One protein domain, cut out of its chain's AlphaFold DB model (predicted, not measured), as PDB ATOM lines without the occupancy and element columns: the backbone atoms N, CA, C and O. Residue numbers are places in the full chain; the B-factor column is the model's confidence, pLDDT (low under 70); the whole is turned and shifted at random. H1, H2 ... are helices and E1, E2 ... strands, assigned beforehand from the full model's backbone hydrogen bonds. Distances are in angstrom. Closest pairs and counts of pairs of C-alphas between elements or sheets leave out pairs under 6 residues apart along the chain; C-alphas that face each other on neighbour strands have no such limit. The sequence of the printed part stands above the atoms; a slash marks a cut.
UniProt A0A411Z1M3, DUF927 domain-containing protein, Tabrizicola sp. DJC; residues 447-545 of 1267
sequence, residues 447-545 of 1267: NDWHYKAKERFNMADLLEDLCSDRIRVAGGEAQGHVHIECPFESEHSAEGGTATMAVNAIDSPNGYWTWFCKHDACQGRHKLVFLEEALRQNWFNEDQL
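Overview. This is residues 447 to 545 of the 1267 residues of the protein "DUF927 domain-containing protein" of Tabrizicola sp. DJC (UniProt A0A411Z1M3). Little regular structure: a small sheet, E1 E2 E3, is set among long loops, with H2 packed by E1 and E2, H3 by E3, and H1 set off from the sheet. The 99 printed residues run H1 H2 E1 E2 E3 H3, a mixed class with 36 residues in named elements. The strands form a meander, each the antiparallel neighbour of the one before. The whole is compact, radius of gyration of the C-alphas 12.6 A, spanning 36 by 29 by 25 A.

Arrangement. H1, residues 447 to 453, is not on the sheet. H2, residues 459 to 466, is on it and stands up from it at 48 degrees; its closest C-alphas with E2, residues 500 to 503, are Ala 460 and Val 503, 5.0 A. E1, residues 481 to 483, and E2 form a hairpin, N 482 and O 502 within hydrogen-bond range at 2.9 A. E2 and E3, residues 514 to 517, form another, N 503 and O 514 at 2.8 A. H3, residues 527 to 536, is on the sheet; its closest C-alphas with E3 are Lys 527 and Trp 515, 5.1 A. Every O i to N i+4 pair is within range in H2 and H3, 2 of 3 in H1.

Along the chain. H1 begins at C-alpha 447 (36.358, -47.432, -37.158). H3, 14.5 A long, ends at C-alpha 536 (21.030, -46.058, -33.027).

Size, cuts and confidence. The printed part has no cut. Links H2 to E1 and E1 to E2 are long. Residues under pLDDT 70 number 18, among them 490 to 497.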
ATOM      1  N   ASN A 447      34.920 -47.316 -37.390       88.25
ATOM      2  CA  ASN A 447      36.358 -47.432 -37.158       88.25
ATOM      3  C   ASN A 447      37.169 -46.877 -38.340       88.25
ATOM      4  O   ASN A 447      38.073 -46.063 -38.136       88.25
ATOM      5  N   ASP A 448      36.809 -47.255 -39.570       82.56
ATOM      6  CA  ASP A 448      37.491 -46.783 -40.785       82.56
ATOM      7  C   ASP A 448      37.228 -45.299 -41.042       82.56
ATOM      8  O   ASP A 448      38.120 -44.557 -41.465       82.56
ATOM      9  N   TRP A 449      36.003 -44.847 -40.761       89.75
ATOM     10  CA  TRP A 449      35.658 -43.430 -40.805       89.75
ATOM     11  C   TRP A 449      36.476 -42.626 -39.791       89.75
ATOM     12  O   TRP A 449      37.102 -41.628 -40.156       89.75
ATOM     13  N   HIS A 450      36.539 -43.092 -38.538       87.69
ATOM     14  CA  HIS A 450      37.295 -42.434 -37.481       87.69
ATOM     15  C   HIS A 450      38.755 -42.242 -37.889       87.69
ATOM     16  O   HIS A 450      39.270 -41.134 -37.774       87.69
ATOM     17  N   TYR A 451      39.402 -43.269 -38.444       81.50
ATOM     18  CA  TYR A 451      40.790 -43.176 -38.902       81.50
ATOM     19  C   TYR A 451      41.030 -42.001 -39.871       81.50
ATOM     20  O   TYR A 451      42.042 -41.313 -39.754       81.50
ATOM     21  N   LYS A 452      40.078 -41.720 -40.772       81.31
ATOM     22  CA  LYS A 452      40.175 -40.668 -41.806       81.31
ATOM     23  C   LYS A 452      39.701 -39.279 -41.349       81.31
ATOM     24  O   LYS A 452      40.069 -38.271 -41.959       81.31
ATOM     25  N   ALA A 453      38.847 -39.222 -40.326       83.25
ATOM     26  CA  ALA A 453      38.136 -38.009 -39.909       83.25
ATOM     27  C   ALA A 453      38.539 -37.475 -38.523       83.25
ATOM     28  O   ALA A 453      38.215 -36.335 -38.196       83.25
ATOM     29  N   LYS A 454      39.250 -38.265 -37.703       84.25
ATOM     30  CA  LYS A 454      39.488 -37.992 -36.271       84.25
ATOM     31  C   LYS A 454      40.033 -36.590 -35.957       84.25
ATOM     32  O   LYS A 454      39.606 -36.009 -34.967       84.25
ATOM     33  N   GLU A 455      40.915 -36.052 -36.797       86.19
ATOM     34  CA  GLU A 455      41.606 -34.764 -36.585       86.19
ATOM     35  C   GLU A 455      40.820 -33.559 -37.125       86.19
ATOM     36  O   GLU A 455      41.195 -32.415 -36.893       86.19
ATOM     37  N   ARG A 456      39.729 -33.804 -37.861       85.75
ATOM     38  CA  ARG A 456      38.983 -32.768 -38.593       85.75
ATOM     39  C   ARG A 456      37.521 -32.654 -38.181       85.75
ATOM     40  O   ARG A 456      36.842 -31.749 -38.641       85.75
ATOM     41  N   PHE A 457      37.022 -33.564 -37.355       91.19
ATOM     42  CA  PHE A 457      35.604 -33.622 -37.029       91.19
ATOM     43  C   PHE A 457      35.253 -32.790 -35.787       91.19
ATOM     44  O   PHE A 457      35.811 -32.997 -34.707       91.19
ATOM     45  N   ASN A 458      34.288 -31.887 -35.925       90.56
ATOM     46  CA  ASN A 458      33.782 -31.047 -34.847       90.56
ATOM     47  C   ASN A 458      32.559 -31.692 -34.179       90.56
ATOM     48  O   ASN A 458      31.411 -31.368 -34.475       90.56
ATOM     49  N   MET A 459      32.824 -32.644 -33.277       92.69
ATOM     50  CA  MET A 459      31.781 -33.386 -32.558       92.69
ATOM     51  C   MET A 459      30.923 -32.493 -31.647       92.69
ATOM     52  O   MET A 459      29.714 -32.689 -31.586       92.69
ATOM     53  N   ALA A 460      31.525 -31.544 -30.926       91.12
ATOM     54  CA  ALA A 460      30.778 -30.655 -30.040       91.12
ATOM     55  C   ALA A 460      29.843 -29.738 -30.843       91.12
ATOM     56  O   ALA A 460      28.665 -29.664 -30.507       91.12
ATOM     57  N   ASP A 461      30.324 -29.160 -31.951       89.69
ATOM     58  CA  ASP A 461      29.510 -28.294 -32.823       89.69
ATOM     59  C   ASP A 461      28.309 -29.054 -33.414       89.69
ATOM     60  O   ASP A 461      27.188 -28.552 -33.415       89.69
ATOM     61  N   LEU A 462      28.517 -30.300 -33.868       92.75
ATOM     62  CA  LEU A 462      27.433 -31.135 -34.398       92.75
ATOM     63  C   LEU A 462      26.336 -31.369 -33.360       92.75
ATOM     64  O   LEU A 462      25.147 -31.293 -33.676       92.75
ATOM     65  N   LEU A 463      26.729 -31.686 -32.128       91.69
ATOM     66  CA  LEU A 463      25.793 -31.963 -31.045       91.69
ATOM     67  C   LEU A 463      25.075 -30.691 -30.572       91.69
ATOM     68  O   LEU A 463      23.900 -30.762 -30.213       91.69
ATOM     69  N   GLU A 464      25.740 -29.537 -30.621       86.12
ATOM     70  CA  GLU A 464      25.131 -28.224 -30.382       86.12
ATOM     71  C   GLU A 464      24.078 -27.860 -31.423       86.12
ATOM     72  O   GLU A 464      22.977 -27.436 -31.056       86.12
ATOM     73  N   ASP A 465      24.363 -28.103 -32.698       86.88
ATOM     74  CA  ASP A 465      23.462 -27.736 -33.785       86.88
ATOM     75  C   ASP A 465      22.293 -28.724 -33.952       86.88
ATOM     76  O   ASP A 465      21.158 -28.306 -34.203       86.88
ATOM     77  N   LEU A 466      22.538 -30.032 -33.805       84.25
ATOM     78  CA  LEU A 466      21.555 -31.080 -34.126       84.25
ATOM     79  C   LEU A 466      20.926 -31.762 -32.907       84.25
ATOM     80  O   LEU A 466      19.865 -32.367 -33.041       84.25
ATOM     81  N   CYS A 467      21.539 -31.660 -31.726       86.88
ATOM     82  CA  CYS A 467      21.084 -32.325 -30.496       86.88
ATOM     83  C   CYS A 467      20.901 -31.340 -29.332       86.88
ATOM     84  O   CYS A 467      21.110 -31.691 -28.167       86.88
ATOM     85  N   SER A 468      20.506 -30.101 -29.641       82.31
ATOM     86  CA  SER A 468      20.349 -29.019 -28.657       82.31
ATOM     87  C   SER A 468      19.399 -29.347 -27.494       82.31
ATOM     88  O   SER A 468      19.595 -28.853 -26.385       82.31
ATOM     89  N   ASP A 469      18.406 -30.217 -27.700       83.00
ATOM     90  CA  ASP A 469      17.470 -30.694 -26.674       83.00
ATOM     91  C   ASP A 469      18.115 -31.629 -25.637       83.00
ATOM     92  O   ASP A 469      17.573 -31.823 -24.548       83.00
ATOM     93  N   ARG A 470      19.286 -32.187 -25.959       84.00
ATOM     94  CA  ARG A 470      20.029 -33.142 -25.127       84.00
ATOM     95  C   ARG A 470      21.193 -32.493 -24.393       84.00
ATOM     96  O   ARG A 470      21.831 -33.152 -23.572       84.00
ATOM     97  N   ILE A 471      21.488 -31.222 -24.659       87.69
ATOM     98  CA  ILE A 471      22.600 -30.505 -24.029       87.69
ATOM     99  C   ILE A 471      22.336 -30.287 -22.542       87.69
ATOM    100  O   ILE A 471      21.243 -29.921 -22.110       87.69
ATOM    101  N   ARG A 472      23.374 -30.518 -21.739       82.69
ATOM    102  CA  ARG A 472      23.360 -30.352 -20.287       82.69
ATOM    103  C   ARG A 472      24.294 -29.206 -19.945       82.69
ATOM    104  O   ARG A 472      25.460 -29.242 -20.294       82.69
ATOM    105  N   VAL A 473      23.804 -28.198 -19.234       71.81
ATOM    106  CA  VAL A 473      24.634 -27.044 -18.859       71.81
ATOM    107  C   VAL A 473      25.306 -27.331 -17.516       71.81
ATOM    108  O   VAL A 473      24.634 -27.365 -16.484       71.81
ATOM    109  N   ALA A 474      26.619 -27.562 -17.520       59.47
ATOM    110  CA  ALA A 474      27.440 -27.741 -16.319       59.47
ATOM    111  C   ALA A 474      28.044 -26.418 -15.825       59.47
ATOM    112  O   ALA A 474      28.320 -26.281 -14.632       59.47
ATOM    113  N   GLY A 475      28.183 -25.440 -16.727       45.44
ATOM    114  CA  GLY A 475      28.662 -24.094 -16.457       45.44
ATOM    115  C   GLY A 475      30.188 -24.009 -16.425       45.44
ATOM    116  O   GLY A 475      30.818 -24.375 -15.437       45.44
ATOM    117  N   GLY A 476      30.775 -23.425 -17.472       56.78
ATOM    118  CA  GLY A 476      32.225 -23.202 -17.593       56.78
ATOM    119  C   GLY A 476      32.888 -23.972 -18.736       56.78
ATOM    120  O   GLY A 476      34.107 -24.116 -18.741       56.78
ATOM    121  N   GLU A 477      32.093 -24.465 -19.681       68.31
ATOM    122  CA  GLU A 477      32.515 -25.155 -20.891       68.31
ATOM    123  C   GLU A 477      33.386 -24.235 -21.758       68.31
ATOM    124  O   GLU A 477      33.021 -23.090 -22.045       68.31
ATOM    125  N   ALA A 478      34.573 -24.712 -22.138       72.06
ATOM    126  CA  ALA A 478      35.427 -24.020 -23.097       72.06
ATOM    127  C   ALA A 478      34.833 -24.138 -24.509       72.06
ATOM    128  O   ALA A 478      34.091 -25.073 -24.800       72.06
ATOM    129  N   GLN A 479      35.175 -23.206 -25.401       74.44
ATOM    130  CA  GLN A 479      34.766 -23.290 -26.804       74.44
ATOM    131  C   GLN A 479      35.200 -24.642 -27.402       74.44
ATOM    132  O   GLN A 479      36.337 -25.062 -27.197       74.44
ATOM    133  N   GLY A 480      34.275 -25.328 -28.079       80.69
ATOM    134  CA  GLY A 480      34.489 -26.664 -28.641       80.69
ATOM    135  C   GLY A 480      34.334 -27.827 -27.658       80.69
ATOM    136  O   GLY A 480      34.692 -28.955 -27.996       80.69
ATOM    137  N   HIS A 481      33.803 -27.577 -26.455       88.50
ATOM    138  CA  HIS A 481      33.430 -28.586 -25.459       88.50
ATOM    139  C   HIS A 481      31.938 -28.455 -25.159       88.50
ATOM    140  O   HIS A 481      31.479 -27.367 -24.826       88.50
ATOM    141  N   VAL A 482      31.192 -29.558 -25.200       90.31
ATOM    142  CA  VAL A 482      29.762 -29.571 -24.871       90.31
ATOM    143  C   VAL A 482      29.462 -30.651 -23.843       90.31
ATOM    144  O   VAL A 482      29.801 -31.825 -24.019       90.31
ATOM    145  N   HIS A 483      28.811 -30.258 -22.751       89.81
ATOM    146  CA  HIS A 483      28.193 -31.205 -21.838       89.81
ATOM    147  C   HIS A 483      26.841 -31.633 -22.399       89.81
ATOM    148  O   HIS A 483      26.018 -30.818 -22.809       89.81
ATOM    149  N   ILE A 484      26.605 -32.936 -22.439       91.75
ATOM    150  CA  ILE A 484      25.438 -33.509 -23.108       91.75
ATOM    151  C   ILE A 484      24.841 -34.618 -22.253       91.75
ATOM    152  O   ILE A 484      25.475 -35.117 -21.330       91.75
ATOM    153  N   GLU A 485      23.591 -34.982 -22.500       89.50
ATOM    154  CA  GLU A 485      23.022 -36.227 -22.002       89.50
ATOM    155  C   GLU A 485      23.915 -37.391 -22.446       89.50
ATOM    156  O   GLU A 485      24.509 -37.362 -23.525       89.50
ATOM    157  N   CYS A 486      24.066 -38.420 -21.619       90.31
ATOM    158  CA  CYS A 486      24.749 -39.617 -22.088       90.31
ATOM    159  C   CYS A 486      23.843 -40.393 -23.051       90.31
ATOM    160  O   CYS A 486      22.693 -40.649 -22.709       90.31
ATOM    161  N   PRO A 487      24.337 -40.899 -24.195       87.38
ATOM    162  CA  PRO A 487      23.606 -41.916 -24.957       87.38
ATOM    163  C   PRO A 487      23.202 -43.129 -24.096       87.38
ATOM    164  O   PRO A 487      22.185 -43.765 -24.343       87.38
ATOM    165  N   PHE A 488      23.951 -43.400 -23.020       83.88
ATOM    166  CA  PHE A 488      23.663 -44.421 -22.009       83.88
ATOM    167  C   PHE A 488      23.103 -43.832 -20.701       83.88
ATOM    168  O   PHE A 488      23.321 -44.403 -19.636       83.88
ATOM    169  N   GLU A 489      22.395 -42.693 -20.741       77.62
ATOM    170  CA  GLU A 489      21.845 -42.018 -19.543       77.62
ATOM    171  C   GLU A 489      21.019 -42.975 -18.674       77.62
ATOM    172  O   GLU A 489      21.081 -42.951 -17.445       77.62
ATOM    173  N   SER A 490      20.320 -43.901 -19.330       63.66
ATOM    174  CA  SER A 490      19.535 -44.958 -18.701       63.66
ATOM    175  C   SER A 490      20.351 -45.935 -17.857       63.66
ATOM    176  O   SER A 490      19.785 -46.620 -17.009       63.66
ATOM    177  N   GLU A 491      21.667 -46.022 -18.020       66.50
ATOM    178  CA  GLU A 491      22.525 -46.905 -17.230       66.50
ATOM    179  C   GLU A 491      23.045 -46.244 -15.943       66.50
ATOM    180  O   GLU A 491      23.594 -46.930 -15.078       66.50
ATOM    181  N   HIS A 492      22.833 -44.936 -15.763       69.50
ATOM    182  CA  HIS A 492      23.278 -44.202 -14.581       69.50
ATOM    183  C   HIS A 492      22.421 -44.503 -13.336       69.50
ATOM    184  O   HIS A 492      21.255 -44.899 -13.417       69.50
ATOM    185  N   SER A 493      22.997 -44.292 -12.146       51.69
ATOM    186  CA  SER A 493      22.296 -44.401 -10.854       51.69
ATOM    187  C   SER A 493      21.433 -43.177 -10.517       51.69
ATOM    188  O   SER A 493      20.596 -43.236  -9.615       51.69
ATOM    189  N   ALA A 494      21.667 -42.059 -11.204       51.31
ATOM    190  CA  ALA A 494      20.894 -40.828 -11.142       51.31
ATOM    191  C   ALA A 494      20.929 -40.174 -12.530       51.31
ATOM    192  O   ALA A 494      21.988 -40.128 -13.149       51.31
ATOM    193  N   GLU A 495      19.779 -39.699 -13.002       60.44
ATOM    194  CA  GLU A 495      19.636 -39.118 -14.342       60.44
ATOM    195  C   GLU A 495      19.714 -37.596 -14.306       60.44
ATOM    196  O   GLU A 495      19.361 -36.969 -13.302       60.44
ATOM    197  N   GLY A 496      20.115 -37.001 -15.427       62.22
ATOM    198  CA  GLY A 496      20.190 -35.552 -15.588       62.22
ATOM    199  C   GLY A 496      21.474 -34.945 -15.026       62.22
ATOM    200  O   GLY A 496      21.496 -33.758 -14.705       62.22
ATOM    201  N   GLY A 497      22.530 -35.753 -14.891       68.31
ATOM    202  CA  GLY A 497      23.865 -35.288 -14.526       68.31
ATOM    203  C   GLY A 497      24.594 -34.627 -15.701       68.31
ATOM    204  O   GLY A 497      24.271 -34.847 -16.863       68.31
ATOM    205  N   THR A 498      25.623 -33.836 -15.407       80.25
ATOM    206  CA  THR A 498      26.472 -33.164 -16.411       80.25
ATOM    207  C   THR A 498      27.785 -33.909 -16.664       80.25
ATOM    208  O   THR A 498      28.749 -33.353 -17.173       80.25
ATOM    209  N   ALA A 499      27.881 -35.181 -16.276       79.81
ATOM    210  CA  ALA A 499      29.154 -35.901 -16.269       79.81
ATOM    211  C   ALA A 499      29.599 -36.422 -17.653       79.81
ATOM    212  O   ALA A 499      30.698 -36.971 -17.767       79.81
ATOM    213  N   THR A 500      28.776 -36.256 -18.693       89.25
ATOM    214  CA  THR A 500      29.100 -36.599 -20.087       89.25
ATOM    215  C   THR A 500      29.530 -35.362 -20.852       89.25
ATOM    216  O   THR A 500      28.906 -34.308 -20.725       89.25
ATOM    217  N   MET A 501      30.589 -35.491 -21.645       91.88
ATOM    218  CA  MET A 501      31.133 -34.400 -22.441       91.88
ATOM    219  C   MET A 501      31.627 -34.900 -23.798       91.88
ATOM    220  O   MET A 501      32.220 -35.979 -23.896       91.88
ATOM    221  N   ALA A 502      31.405 -34.092 -24.826       92.62
ATOM    222  CA  ALA A 502      31.986 -34.249 -26.149       92.62
ATOM    223  C   ALA A 502      32.845 -33.025 -26.493       92.62
ATOM    224  O   ALA A 502      32.579 -31.920 -26.025       92.62
ATOM    225  N   VAL A 503      33.903 -33.238 -27.273       91.69
ATOM    226  CA  VAL A 503      34.906 -32.219 -27.596       91.69
ATOM    227  C   VAL A 503      35.274 -32.304 -29.076       91.69
ATOM    228  O   VAL A 503      35.481 -33.402 -29.609       91.69
ATOM    229  N   ASN A 504      35.379 -31.146 -29.726       92.44
ATOM    230  CA  ASN A 504      35.865 -30.993 -31.095       92.44
ATOM    231  C   ASN A 504      37.313 -31.475 -31.259       92.44
ATOM    232  O   ASN A 504      38.070 -31.595 -30.296       92.44
ATOM    233  N   ALA A 505      37.718 -31.745 -32.501       85.50
ATOM    234  CA  ALA A 505      39.049 -32.275 -32.774       85.50
ATOM    235  C   ALA A 505      40.199 -31.331 -32.391       85.50
ATOM    236  O   ALA A 505      41.158 -31.785 -31.771       85.50
ATOM    237  N   ILE A 506      40.088 -30.037 -32.709       82.12
ATOM    238  CA  ILE A 506      41.132 -29.038 -32.416       82.12
ATOM    239  C   ILE A 506      41.175 -28.680 -30.923       82.12
ATOM    240  O   ILE A 506      42.244 -28.402 -30.384       82.12
ATOM    241  N   ASP A 507      40.028 -28.723 -30.246       81.56
ATOM    242  CA  ASP A 507      39.887 -28.307 -28.844       81.56
ATOM    243  C   ASP A 507      40.183 -29.443 -27.846       81.56
ATOM    244  O   ASP A 507      40.208 -29.244 -26.627       81.56
ATOM    245  N   SER A 508      40.417 -30.651 -28.366       81.19
ATOM    246  CA  SER A 508      40.822 -31.831 -27.611       81.19
ATOM    247  C   SER A 508      42.341 -31.835 -27.384       81.19
ATOM    248  O   SER A 508      43.097 -31.711 -28.349       81.19
ATOM    249  N   PRO A 509      42.832 -32.087 -26.153       69.00
ATOM    250  CA  PRO A 509      44.269 -32.169 -25.859       69.00
ATOM    251  C   PRO A 509      45.031 -33.203 -26.702       69.00
ATOM    252  O   PRO A 509      46.244 -33.103 -26.850       69.00
ATOM    253  N   ASN A 510      44.319 -34.194 -27.249       66.25
ATOM    254  CA  ASN A 510      44.894 -35.274 -28.047       66.25
ATOM    255  C   ASN A 510      44.894 -34.978 -29.563       66.25
ATOM    256  O   ASN A 510      45.329 -35.827 -30.337       66.25
ATOM    257  N   GLY A 511      44.384 -33.818 -30.002       72.75
ATOM    258  CA  GLY A 511      44.336 -33.415 -31.417       72.75
ATOM    259  C   GLY A 511      43.286 -34.143 -32.267       72.75
ATOM    260  O   GLY A 511      43.334 -34.101 -33.494       72.75
ATOM    261  N   TYR A 512      42.345 -34.842 -31.632       85.62
ATOM    262  CA  TYR A 512      41.222 -35.498 -32.295       85.62
ATOM    263  C   TYR A 512      39.965 -35.473 -31.435       85.62
ATOM    264  O   TYR A 512      40.040 -35.420 -30.203       85.62
ATOM    265  N   TRP A 513      38.803 -35.573 -32.086       92.56
ATOM    266  CA  TRP A 513      37.516 -35.478 -31.401       92.56
ATOM    267  C   TRP A 513      37.366 -36.573 -30.340       92.56
ATOM    268  O   TRP A 513      37.850 -37.706 -30.495       92.56
ATOM    269  N   THR A 514      36.681 -36.239 -29.250       91.00
ATOM    270  CA  THR A 514      36.431 -37.187 -28.163       91.00
ATOM    271  C   THR A 514      35.023 -37.043 -27.602       91.00
ATOM    272  O   THR A 514      34.430 -35.971 -27.653       91.00
ATOM    273  N   TRP A 515      34.484 -38.138 -27.076       93.00
ATOM    274  CA  TRP A 515      33.212 -38.186 -26.363       93.00
ATOM    275  C   TRP A 515      33.354 -39.205 -25.240       93.00
ATOM    276  O   TRP A 515      33.724 -40.354 -25.487       93.00
ATOM    277  N   PHE A 516      33.118 -38.772 -24.006       89.69
ATOM    278  CA  PHE A 516      33.235 -39.610 -22.819       89.69
ATOM    279  C   PHE A 516      32.188 -39.251 -21.763       89.69
ATOM    280  O   PHE A 516      31.625 -38.158 -21.753       89.69
ATOM    281  N   CYS A 517      31.955 -40.172 -20.831       88.56
ATOM    282  CA  CYS A 517      31.068 -39.986 -19.690       88.56
ATOM    283  C   CYS A 517      31.760 -40.442 -18.403       88.56
ATOM    284  O   CYS A 517      32.391 -41.496 -18.377       88.56
ATOM    285  N   LYS A 518      31.660 -39.634 -17.340       78.00
ATOM    286  CA  LYS A 518      32.293 -39.897 -16.036       78.00
ATOM    287  C   LYS A 518      31.412 -40.675 -15.056       78.00
ATOM    288  O   LYS A 518      31.891 -40.997 -13.971       78.00
ATOM    289  N   HIS A 519      30.158 -40.968 -15.399       75.88
ATOM    290  CA  HIS A 519      29.305 -41.818 -14.566       75.88
ATOM    291  C   HIS A 519      29.854 -43.249 -14.517       75.88
ATOM    292  O   HIS A 519      30.322 -43.763 -15.533       75.88
ATOM    293  N   ASP A 520      29.742 -43.910 -13.362       61.34
ATOM    294  CA  ASP A 520      30.327 -45.239 -13.116       61.34
ATOM    295  C   ASP A 520      29.937 -46.294 -14.165       61.34
ATOM    296  O   ASP A 520      30.762 -47.123 -14.537       61.34
ATOM    297  N   ALA A 521      28.713 -46.233 -14.702       64.94
ATOM    298  CA  ALA A 521      28.231 -47.163 -15.729       64.94
ATOM    299  C   ALA A 521      28.852 -46.949 -17.128       64.94
ATOM    300  O   ALA A 521      28.696 -47.782 -18.018       64.94
ATOM    301  N   CYS A 522      29.530 -45.822 -17.341       74.44
ATOM    302  CA  CYS A 522      30.123 -45.444 -18.623       74.44
ATOM    303  C   CYS A 522      31.658 -45.406 -18.606       74.44
ATOM    304  O   CYS A 522      32.275 -45.194 -19.653       74.44
ATOM    305  N   GLN A 523      32.271 -45.606 -17.437       62.88
ATOM    306  CA  GLN A 523      33.721 -45.609 -17.249       62.88
ATOM    307  C   GLN A 523      34.370 -46.713 -18.107       62.88
ATOM    308  O   GLN A 523      34.099 -47.901 -17.946       62.88
ATOM    309  N   GLY A 524      35.239 -46.311 -19.041       59.16
ATOM    310  CA  GLY A 524      35.986 -47.206 -19.938       59.16
ATOM    311  C   GLY A 524      35.302 -47.593 -21.251       59.16
ATOM    312  O   GLY A 524      35.869 -48.372 -22.011       59.16
ATOM    313  N   ARG A 525      34.125 -47.041 -21.566       80.38
ATOM    314  CA  ARG A 525      33.534 -47.187 -22.906       80.38
ATOM    315  C   ARG A 525      34.342 -46.389 -23.935       80.38
ATOM    316  O   ARG A 525      34.722 -45.245 -23.692       80.38
ATOM    317  N   HIS A 526      34.577 -46.975 -25.109       85.31
ATOM    318  CA  HIS A 526      35.276 -46.290 -26.199       85.31
ATOM    319  C   HIS A 526      34.379 -45.218 -26.845       85.31
ATOM    320  O   HIS A 526      33.181 -45.428 -27.020       85.31
ATOM    321  N   LYS A 527      34.954 -44.091 -27.285       88.69
ATOM    322  CA  LYS A 527      34.220 -42.961 -27.904       88.69
ATOM    323  C   LYS A 527      33.317 -43.351 -29.086       88.69
ATOM    324  O   LYS A 527      32.262 -42.756 -29.276       88.69
ATOM    325  N   LEU A 528      33.699 -44.377 -29.857       91.75
ATOM    326  CA  LEU A 528      32.887 -44.879 -30.979       91.75
ATOM    327  C   LEU A 528      31.615 -45.604 -30.523       91.75
ATOM    328  O   LEU A 528      30.635 -45.588 -31.254       91.75
ATOM    329  N   VAL A 529      31.597 -46.156 -29.307       89.00
ATOM    330  CA  VAL A 529      30.416 -46.813 -28.722       89.00
ATOM    331  C   VAL A 529      29.347 -45.779 -28.363       89.00
ATOM    332  O   VAL A 529      28.158 -46.025 -28.548       89.00
ATOM    333  N   PHE A 530      29.757 -44.593 -27.898       92.56
ATOM    334  CA  PHE A 530      28.837 -43.471 -27.681       92.56
ATOM    335  C   PHE A 530      28.257 -42.958 -29.002       92.56
ATOM    336  O   PHE A 530      27.057 -42.715 -29.080       92.56
ATOM    337  N   LEU A 531      29.091 -42.849 -30.042       93.00
ATOM    338  CA  LEU A 531      28.659 -42.431 -31.376       93.00
ATOM    339  C   LEU A 531      27.687 -43.436 -32.015       93.00
ATOM    340  O   LEU A 531      26.649 -43.040 -32.534       93.00
ATOM    341  N   GLU A 532      27.995 -44.732 -31.947       92.00
ATOM    342  CA  GLU A 532      27.124 -45.803 -32.437       92.00
ATOM    343  C   GLU A 532      25.759 -45.785 -31.738       92.00
ATOM    344  O   GLU A 532      24.724 -45.856 -32.400       92.00
ATOM    345  N   GLU A 533      25.736 -45.660 -30.407       90.56
ATOM    346  CA  GLU A 533      24.477 -45.634 -29.661       90.56
ATOM    347  C   GLU A 533      23.673 -44.354 -29.933       90.56
ATOM    348  O   GLU A 533      22.455 -44.429 -30.086       90.56
ATOM    349  N   ALA A 534      24.326 -43.197 -30.084       91.56
ATOM    350  CA  ALA A 534      23.658 -41.955 -30.477       91.56
ATOM    351  C   ALA A 534      23.000 -42.069 -31.867       91.56
ATOM    352  O   ALA A 534      21.849 -41.662 -32.041       91.56
ATOM    353  N   LEU A 535      23.682 -42.694 -32.838       89.62
ATOM    354  CA  LEU A 535      23.111 -42.996 -34.157       89.62
ATOM    355  C   LEU A 535      21.951 -43.995 -34.058       89.62
ATOM    356  O   LEU A 535      20.908 -43.790 -34.672       89.62
ATOM    357  N   ARG A 536      22.089 -45.056 -33.251       86.75
ATOM    358  CA  ARG A 536      21.030 -46.058 -33.027       86.75
ATOM    359  C   ARG A 536      19.779 -45.442 -32.393       86.75
ATOM    360  O   ARG A 536      18.663 -45.874 -32.676       86.75
ATOM    361  N   GLN A 537      19.959 -44.431 -31.548       86.25
ATOM    362  CA  GLN A 537      18.879 -43.668 -30.926       86.25
ATOM    363  C   GLN A 537      18.368 -42.500 -31.788       86.25
ATOM    364  O   GLN A 537      17.515 -41.746 -31.320       86.25
ATOM    365  N   ASN A 538      18.847 -42.356 -33.031       87.50
ATOM    366  CA  ASN A 538      18.489 -41.280 -33.962       87.50
ATOM    367  C   ASN A 538      18.698 -39.871 -33.385       87.50
ATOM    368  O   ASN A 538      17.848 -38.996 -33.551       87.50
ATOM    369  N   TRP A 539      19.813 -39.637 -32.690       90.00
ATOM    370  CA  TRP A 539      20.177 -38.286 -32.239       90.00
ATOM    371  C   TRP A 539      20.476 -37.370 -33.431       90.00
ATOM    372  O   TRP A 539      20.123 -36.197 -33.421       90.00
ATOM    373  N   PHE A 540      21.078 -37.935 -34.475       91.62
ATOM    374  CA  PHE A 540      21.324 -37.324 -35.777       91.62
ATOM    375  C   PHE A 540      21.489 -38.433 -36.827       91.62
ATOM    376  O   PHE A 540      21.651 -39.607 -36.486       91.62
ATOM    377  N   ASN A 541      21.432 -38.066 -38.106       85.12
ATOM    378  CA  ASN A 541      21.541 -39.008 -39.218       85.12
ATOM    379  C   ASN A 541      23.006 -39.309 -39.572       85.12
ATOM    380  O   ASN A 541      23.895 -38.474 -39.404       85.12
ATOM    381  N   GLU A 542      23.261 -40.504 -40.110       87.56
ATOM    382  CA  GLU A 542      24.618 -40.933 -40.481       87.56
ATOM    383  C   GLU A 542      25.235 -40.125 -41.642       87.56
ATOM    384  O   GLU A 542      26.455 -40.098 -41.781       87.56
ATOM    385  N   ASP A 543      24.429 -39.406 -42.432       82.75
ATOM    386  CA  ASP A 543      24.895 -38.514 -43.505       82.75
ATOM    387  C   ASP A 543      25.733 -37.332 -42.986       82.75
ATOM    388  O   ASP A 543      26.541 -36.780 -43.726       82.75
ATOM    389  N   GLN A 544      25.626 -36.994 -41.698       84.31
ATOM    390  CA  GLN A 544      26.460 -35.969 -41.061       84.31
ATOM    391  C   GLN A 544      27.916 -36.419 -40.861       84.31
ATOM    392  O   GLN A 544      28.792 -35.583 -40.623       84.31
ATOM    393  N   LEU A 545      28.184 -37.727 -40.957       82.25
ATOM    394  CA  LEU A 545      29.521 -38.308 -40.818       82.25
ATOM    395  C   LEU A 545      30.235 -38.465 -42.171       82.25
ATOM    396  O   LEU A 545      31.465 -38.406 -42.221       82.25
TER     397      LEU A 545